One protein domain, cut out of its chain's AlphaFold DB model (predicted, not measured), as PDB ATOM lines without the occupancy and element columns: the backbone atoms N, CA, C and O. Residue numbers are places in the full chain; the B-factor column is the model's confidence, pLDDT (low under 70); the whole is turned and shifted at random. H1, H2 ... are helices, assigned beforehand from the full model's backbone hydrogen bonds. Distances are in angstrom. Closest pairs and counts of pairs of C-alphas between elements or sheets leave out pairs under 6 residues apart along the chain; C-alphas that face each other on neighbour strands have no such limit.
ATOM      1  N   TRP A  20      13.137 -16.000  44.581       93.44
ATOM      2  CA  TRP A  20      11.701 -15.808  44.371       93.44
ATOM      3  C   TRP A  20      10.960 -17.103  44.025       93.44
ATOM      4  O   TRP A  20       9.820 -17.269  44.449       93.44
ATOM      5  N   GLU A  21      11.612 -18.041  43.337       94.81
ATOM      6  CA  GLU A  21      11.068 -19.383  43.101       94.81
ATOM      7  C   GLU A  21      11.152 -20.237  44.370       94.81
ATOM      8  O   GLU A  21      10.180 -20.869  44.769       94.81
ATOM      9  N   MET A  22      12.294 -20.214  45.065       94.38
ATOM     10  CA  MET A  22      12.506 -21.048  46.251       94.38
ATOM     11  C   MET A  22      11.599 -20.670  47.428       94.38
ATOM     12  O   MET A  22      11.216 -21.539  48.218       94.38
ATOM     13  N   THR A  23      11.293 -19.382  47.583       88.81
ATOM     14  CA  THR A  23      10.434 -18.872  48.660       88.81
ATOM     15  C   THR A  23       8.995 -18.627  48.217       88.81
ATOM     16  O   THR A  23       8.214 -18.151  49.034       88.81
ATOM     17  N   ASN A  24       8.637 -18.949  46.966       89.62
ATOM     18  CA  ASN A  24       7.317 -18.687  46.380       89.62
ATOM     19  C   ASN A  24       6.857 -17.234  46.599       89.62
ATOM     20  O   ASN A  24       5.783 -16.985  47.149       89.62
ATOM     21  N   CYS A  25       7.701 -16.264  46.232       88.38
ATOM     22  CA  CYS A  25       7.338 -14.852  46.343       88.38
ATOM     23  C   CYS A  25       6.089 -14.551  45.489       88.38
ATOM     24  O   CYS A  25       6.081 -14.929  44.319       88.38
ATOM     25  N   PRO A  26       5.066 -13.851  46.026       88.38
ATOM     26  CA  PRO A  26       3.909 -13.423  45.240       88.38
ATOM     27  C   PRO A  26       4.305 -12.504  44.078       88.38
ATOM     28  O   PRO A  26       5.259 -11.738  44.211       88.38
ATOM     29  N   ASP A  27       3.522 -12.499  42.996       87.31
ATOM     30  CA  ASP A  27       3.803 -11.700  41.789       87.31
ATOM     31  C   ASP A  27       3.991 -10.206  42.095       87.31
ATOM     32  O   ASP A  27       4.958  -9.599  41.639       87.31
ATOM     33  N   ALA A  28       3.152  -9.639  42.971       84.81
ATOM     34  CA  ALA A  28       3.276  -8.247  43.412       84.81
ATOM     35  C   ALA A  28       4.656  -7.940  44.031       84.81
ATOM     36  O   ALA A  28       5.214  -6.867  43.831       84.81
ATOM     37  N   ILE A  29       5.241  -8.903  44.750       83.94
ATOM     38  CA  ILE A  29       6.585  -8.769  45.322       83.94
ATOM     39  C   ILE A  29       7.657  -8.991  44.263       83.94
ATOM     40  O   ILE A  29       8.691  -8.326  44.284       83.94
ATOM     41  N   HIS A  30       7.437  -9.935  43.351       87.06
ATOM     42  CA  HIS A  30       8.373 -10.249  42.279       87.06
ATOM     43  C   HIS A  30       8.605  -9.047  41.351       87.06
ATOM     44  O   HIS A  30       9.745  -8.780  40.978       87.06
ATOM     45  N   GLU A  31       7.550  -8.304  41.008       85.44
ATOM     46  CA  GLU A  31       7.635  -7.127  40.133       85.44
ATOM     47  C   GLU A  31       8.378  -5.948  40.774       85.44
ATOM     48  O   GLU A  31       9.097  -5.211  40.090       85.44
ATOM     49  N   GLU A  32       8.235  -5.775  42.089       83.94
ATOM     50  CA  GLU A  32       8.874  -4.682  42.816       83.94
ATOM     51  C   GLU A  32      10.313  -5.027  43.225       83.94
ATOM     52  O   GLU A  32      11.201  -4.178  43.148       83.94
ATOM     53  N   CYS A  33      10.580  -6.271  43.636       88.81
ATOM     54  CA  CYS A  33      11.876  -6.689  44.168       88.81
ATOM     55  C   CYS A  33      13.015  -6.495  43.145       88.81
ATOM     56  O   CYS A  33      12.874  -6.850  41.977       88.81
ATOM     57  N   PRO A  34      14.200  -6.000  43.552       90.62
ATOM     58  CA  PRO A  34      15.339  -5.863  42.647       90.62
ATOM     59  C   PRO A  34      15.969  -7.216  42.268       90.62
ATOM     60  O   PRO A  34      16.657  -7.300  41.257       90.62
ATOM     61  N   ALA A  35      15.743  -8.290  43.037       93.06
ATOM     62  CA  ALA A  35      16.421  -9.570  42.811       93.06
ATOM     63  C   ALA A  35      16.137 -10.202  41.428       93.06
ATOM     64  O   ALA A  35      17.103 -10.604  40.777       93.06
ATOM     65  N   PRO A  36      14.887 -10.251  40.918       91.81
ATOM     66  CA  PRO A  36      14.620 -10.731  39.559       91.81
ATOM     67  C   PRO A  36      15.213  -9.851  38.452       91.81
ATOM     68  O   PRO A  36      15.439 -10.339  37.346       91.81
ATOM     69  N   ARG A  37      15.460  -8.562  38.729       90.25
ATOM     70  CA  ARG A  37      16.026  -7.606  37.766       90.25
ATOM     71  C   ARG A  37      17.540  -7.748  37.632       90.25
ATOM     72  O   ARG A  37      18.042  -7.711  36.514       90.25
ATOM     73  N   TYR A  38      18.242  -7.925  38.748       91.44
ATOM     74  CA  TYR A  38      19.706  -8.006  38.797       91.44
ATOM     75  C   TYR A  38      20.172  -9.446  39.028       91.44
ATOM     76  O   TYR A  38      20.749  -9.786  40.063       91.44
ATOM     77  N   ARG A  39      19.875 -10.315  38.056       93.19
ATOM     78  CA  ARG A  39      20.138 -11.765  38.118       93.19
ATOM     79  C   ARG A  39      21.625 -12.113  38.141       93.19
ATOM     80  O   ARG A  39      21.993 -13.233  38.487       93.19
ATOM     81  N   GLU A  40      22.490 -11.175  37.780       92.56
ATOM     82  CA  GLU A  40      23.937 -11.302  37.882       92.56
ATOM     83  C   GLU A  40      24.426 -11.353  39.341       92.56
ATOM     84  O   GLU A  40      25.517 -11.865  39.592       92.56
ATOM     85  N   TYR A  41      23.604 -10.900  40.299       93.00
ATOM     86  CA  TYR A  41      23.882 -10.969  41.732       93.00
ATOM     87  C   TYR A  41      22.925 -11.937  42.447       93.00
ATOM     88  O   TYR A  41      21.735 -12.030  42.126       93.00
ATOM     89  N   PRO A  42      23.398 -12.641  43.485       94.50
ATOM     90  CA  PRO A  42      22.496 -13.289  44.418       94.50
ATOM     91  C   PRO A  42      21.757 -12.257  45.284       94.50
ATOM     92  O   PRO A  42      22.286 -11.195  45.611       94.50
ATOM     93  N   CYS A  43      20.548 -12.591  45.739       93.75
ATOM     94  CA  CYS A  43      19.670 -11.650  46.445       93.75
ATOM     95  C   CYS A  43      20.284 -11.074  47.732       93.75
ATOM     96  O   CYS A  43      20.043  -9.917  48.079       93.75
ATOM     97  N   TRP A  44      21.121 -11.847  48.427       93.56
ATOM     98  CA  TRP A  44      21.785 -11.390  49.645       93.56
ATOM     99  C   TRP A  44      22.817 -10.284  49.384       93.56
ATOM    100  O   TRP A  44      23.019  -9.469  50.278       93.56
ATOM    101  N   GLU A  45      23.369 -10.169  48.171       94.00
ATOM    102  CA  GLU A  45      24.319  -9.111  47.781       94.00
ATOM    103  C   GLU A  45      23.632  -7.838  47.246       94.00
ATOM    104  O   GLU A  45      24.302  -6.836  46.997       94.00
ATOM    105  N   ILE A  46      22.305  -7.854  47.082       91.31
ATOM    106  CA  ILE A  46      21.529  -6.748  46.501       91.31
ATOM    107  C   ILE A  46      20.849  -5.933  47.600       91.31
ATOM    108  O   ILE A  46      20.043  -6.473  48.350       91.31
ATOM    109  N   GLU A  47      21.114  -4.637  47.705       88.62
ATOM    110  CA  GLU A  47      20.382  -3.748  48.613       88.62
ATOM    111  C   GLU A  47      18.879  -3.710  48.283       88.62
ATOM    112  O   GLU A  47      18.481  -3.656  47.120       88.62
ATOM    113  N   GLY A  48      18.025  -3.693  49.309       85.75
ATOM    114  CA  GLY A  48      16.603  -3.406  49.114       85.75
ATOM    115  C   GLY A  48      15.782  -4.553  48.523       85.75
ATOM    116  O   GLY A  48      14.722  -4.298  47.955       85.75
ATOM    117  N   THR A  49      16.239  -5.807  48.628       88.81
ATOM    118  CA  THR A  49      15.366  -6.958  48.346       88.81
ATOM    119  C   THR A  49      14.238  -7.032  49.362       88.81
ATOM    120  O   THR A  49      14.480  -6.820  50.547       88.81
ATOM    121  N   TYR A  50      13.047  -7.435  48.922       86.19
ATOM    122  CA  TYR A  50      11.839  -7.422  49.750       86.19
ATOM    123  C   TYR A  50      11.994  -8.112  51.116       86.19
ATOM    124  O   TYR A  50      11.597  -7.562  52.130       86.19
ATOM    125  N   CYS A  51      12.646  -9.277  51.185       86.88
ATOM    126  CA  CYS A  51      12.843  -9.990  52.456       86.88
ATOM    127  C   CYS A  51      13.819  -9.313  53.438       86.88
ATOM    128  O   CYS A  51      13.903  -9.737  54.586       86.88
ATOM    129  N   LYS A  52      14.573  -8.305  52.983       84.50
ATOM    130  CA  LYS A  52      15.452  -7.460  53.806       84.50
ATOM    131  C   LYS A  52      14.788  -6.137  54.195       84.50
ATOM    132  O   LYS A  52      15.393  -5.359  54.926       84.50
ATOM    133  N   TRP A  53      13.600  -5.844  53.669       74.88
ATOM    134  CA  TRP A  53      12.793  -4.716  54.115       74.88
ATOM    135  C   TRP A  53      12.007  -5.130  55.355       74.88
ATOM    136  O   TRP A  53      11.283  -6.122  55.331       74.88
ATOM    137  N   ASP A  54      12.161  -4.363  56.428       59.62
ATOM    138  CA  ASP A  54      11.267  -4.399  57.574       59.62
ATOM    139  C   ASP A  54      10.255  -3.246  57.486       59.62
ATOM    140  O   ASP A  54      10.434  -2.272  56.745       59.62
ATOM    141  N   ASP A  55       9.177  -3.347  58.264       54.28
ATOM    142  CA  ASP A  55       8.126  -2.324  58.360       54.28
ATOM    143  C   ASP A  55       8.640  -0.964  58.898       54.28
ATOM    144  O   ASP A  55       7.875  -0.003  58.995       54.28
ATOM    145  N   TRP A  56       9.935  -0.843  59.221       44.34
ATOM    146  CA  TRP A  56      10.558   0.305  59.889       44.34
ATOM    147  C   TRP A  56      11.434   1.170  58.974       44.34
ATOM    148  O   TRP A  56      12.240   1.976  59.440       44.34
ATOM    149  N   GLY A  57      11.229   1.084  57.659       51.47
ATOM    150  CA  GLY A  57      11.802   2.045  56.715       51.47
ATOM    151  C   GLY A  57      13.290   1.842  56.427       51.47
ATOM    152  O   GLY A  57      13.948   2.767  55.947       51.47
ATOM    153  N   ALA A  58      13.828   0.647  56.674       60.44
ATOM    154  CA  ALA A  58      15.207   0.337  56.336       60.44
ATOM    155  C   ALA A  58      15.427   0.292  54.812       60.44
ATOM    156  O   ALA A  58      14.613  -0.213  54.041       60.44
ATOM    157  N   LEU A  59      16.604   0.737  54.366       70.88
ATOM    158  CA  LEU A  59      17.055   0.678  52.966       70.88
ATOM    159  C   LEU A  59      17.257  -0.769  52.450       70.88
ATOM    160  O   LEU A  59      17.726  -0.979  51.337       70.88
ATOM    161  N   GLY A  60      16.913  -1.786  53.248       76.12
ATOM    162  CA  GLY A  60      17.156  -3.198  52.951       76.12
ATOM    163  C   GLY A  60      18.633  -3.578  52.955       76.12
ATOM    164  O   GLY A  60      19.067  -4.383  52.128       76.12
ATOM    165  N   ARG A  61      19.404  -2.959  53.859       80.38
ATOM    166  CA  ARG A  61      20.826  -3.256  54.103       80.38
ATOM    167  C   ARG A  61      21.052  -4.272  55.213       80.38
ATOM    168  O   ARG A  61      22.178  -4.739  55.356       80.38
ATOM    169  N   ASP A  62      20.025  -4.598  55.995       84.31
ATOM    170  CA  ASP A  62      20.164  -5.617  57.024       84.31
ATOM    171  C   ASP A  62      20.332  -6.995  56.369       84.31
ATOM    172  O   ASP A  62      19.430  -7.533  55.727       84.31
ATOM    173  N   ILE A  63      21.538  -7.536  56.499       87.38
ATOM    174  CA  ILE A  63      21.934  -8.850  55.993       87.38
ATOM    175  C   ILE A  63      21.802  -9.945  57.055       87.38
ATOM    176  O   ILE A  63      22.026 -11.115  56.742       87.38
ATOM    177  N   SER A  64      21.439  -9.605  58.297       87.75
ATOM    178  CA  SER A  64      21.288 -10.578  59.383       87.75
ATOM    179  C   SER A  64      20.225 -11.627  59.045       87.75
ATOM    180  O   SER A  64      20.468 -12.822  59.205       87.75
ATOM    181  N   VAL A  65      19.113 -11.210  58.426       87.38
ATOM    182  CA  VAL A  65      18.055 -12.104  57.928       87.38
ATOM    183  C   VAL A  65      18.573 -13.126  56.909       87.38
ATOM    184  O   VAL A  65      18.053 -14.239  56.807       87.38
ATOM    185  N   CYS A  66      19.629 -12.792  56.157       90.81
ATOM    186  CA  CYS A  66      20.220 -13.709  55.189       90.81
ATOM    187  C   CYS A  66      20.983 -14.858  55.861       90.81
ATOM    188  O   CYS A  66      21.075 -15.923  55.262       90.81
ATOM    189  N   GLN A  67      21.457 -14.705  57.102       88.31
ATOM    190  CA  GLN A  67      22.209 -15.753  57.810       88.31
ATOM    191  C   GLN A  67      21.362 -17.007  58.072       88.31
ATOM    192  O   GLN A  67      21.883 -18.120  58.060       88.31
ATOM    193  N   THR A  68      20.051 -16.841  58.254       89.19
ATOM    194  CA  THR A  68      19.091 -17.941  58.445       89.19
ATOM    195  C   THR A  68      18.212 -18.187  57.216       89.19
ATOM    196  O   THR A  68      17.351 -19.066  57.229       89.19
ATOM    197  N   CYS A  69      18.390 -17.415  56.141       91.38
ATOM    198  CA  CYS A  69      17.586 -17.535  54.932       91.38
ATOM    199  C   CYS A  69      17.899 -18.843  54.197       91.38
ATOM    200  O   CYS A  69      19.046 -19.105  53.831       91.38
ATOM    201  N   ARG A  70      16.860 -19.630  53.886       93.00
ATOM    202  CA  ARG A  70      16.982 -20.903  53.152       93.00
ATOM    203  C   ARG A  70      17.785 -20.764  51.858       93.00
ATOM    204  O   ARG A  70      18.582 -21.641  51.539       93.00
ATOM    205  N   VAL A  71      17.592 -19.668  51.128       94.94
ATOM    206  CA  VAL A  71      18.280 -19.418  49.854       94.94
ATOM    207  C   VAL A  71      19.787 -19.274  50.078       94.94
ATOM    208  O   VAL A  71      20.573 -19.881  49.356       94.94
ATOM    209  N   TYR A  72      20.188 -18.523  51.105       94.62
ATOM    210  CA  TYR A  72      21.594 -18.334  51.449       94.62
ATOM    211  C   TYR A  72      22.231 -19.620  51.979       94.62
ATOM    212  O   TYR A  72      23.309 -20.002  51.541       94.62
ATOM    213  N   VAL A  73      21.537 -20.336  52.864       92.56
ATOM    214  CA  VAL A  73      22.008 -21.631  53.378       92.56
ATOM    215  C   VAL A  73      22.214 -22.636  52.238       92.56
ATOM    216  O   VAL A  73      23.151 -23.426  52.279       92.56
ATOM    217  N   THR A  74      21.375 -22.581  51.199       95.00
ATOM    218  CA  THR A  74      21.471 -23.489  50.048       95.00
ATOM    219  C   THR A  74      22.581 -23.086  49.069       95.00
ATOM    220  O   THR A  74      23.292 -23.953  48.573       95.00
ATOM    221  N   TRP A  75      22.738 -21.789  48.775       95.25
ATOM    222  CA  TRP A  75      23.561 -21.322  47.646       95.25
ATOM    223  C   TRP A  75      24.731 -20.397  48.010       95.25
ATOM    224  O   TRP A  75      25.566 -20.113  47.157       95.25
ATOM    225  N   GLY A  76      24.789 -19.902  49.243       90.06
ATOM    226  CA  GLY A  76      25.783 -18.934  49.713       90.06
ATOM    227  C   GLY A  76      27.127 -19.545  50.111       90.06
ATOM    228  O   GLY A  76      28.114 -18.822  50.243       90.06
ATOM    229  N   SER A  77      27.181 -20.870  50.285       86.69
ATOM    230  CA  SER A  77      28.393 -21.635  50.626       86.69
ATOM    231  C   SER A  77      29.119 -21.160  51.895       86.69
ATOM    232  O   SER A  77      30.319 -21.375  52.031       86.69
TER     233      SER A  77
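This is residues 20 to 77 of the 100 residues of an uncharacterized protein of Dehalococcoidia bacterium (UniProt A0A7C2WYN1). Little regular structure is present: a wound chain of loops makes most of the body, with the short helix H1 at one side and the short helices H2 and H3 following each other at another. The long stretch of residues 33 to 63 has no named element and winds through the middle and out to the rim. The printed part has 58 residues, 16 of them in H1, H2 and H3, in that order, with no named strand; the class is all helix. It is compact, with a radius of gyration of the C-alphas of 10.8 A, and spans 29 by 23 by 20 A.

H1, residues 27 to 32, is apart from both H2, residues 64 to 67, and H3, residues 70 to 75. H2 and H3 are close but not clearly touching; their closest C-alphas, of Cys 66 and Tyr 72, are 6.1 A apart. Every O i to N i+4 pair is within hydrogen-bond range in H3, 1 of 2 in H1, and H2 is too short for such a pair.

H1 begins at C-alpha 27 (3.803, -11.700, 41.789) and is 8.7 A long. H2 measures 5.5 A. H3 measures 8.6 A and ends at C-alpha 75 (23.561, -21.322, 47.646).

The C-alphas farthest apart, of Trp 56 and Ser 77, are 29.8 A apart. The printed part has no cut. The link from H1 to H2 is long, 31 residues. Residues 54 to 58 have pLDDT under 70.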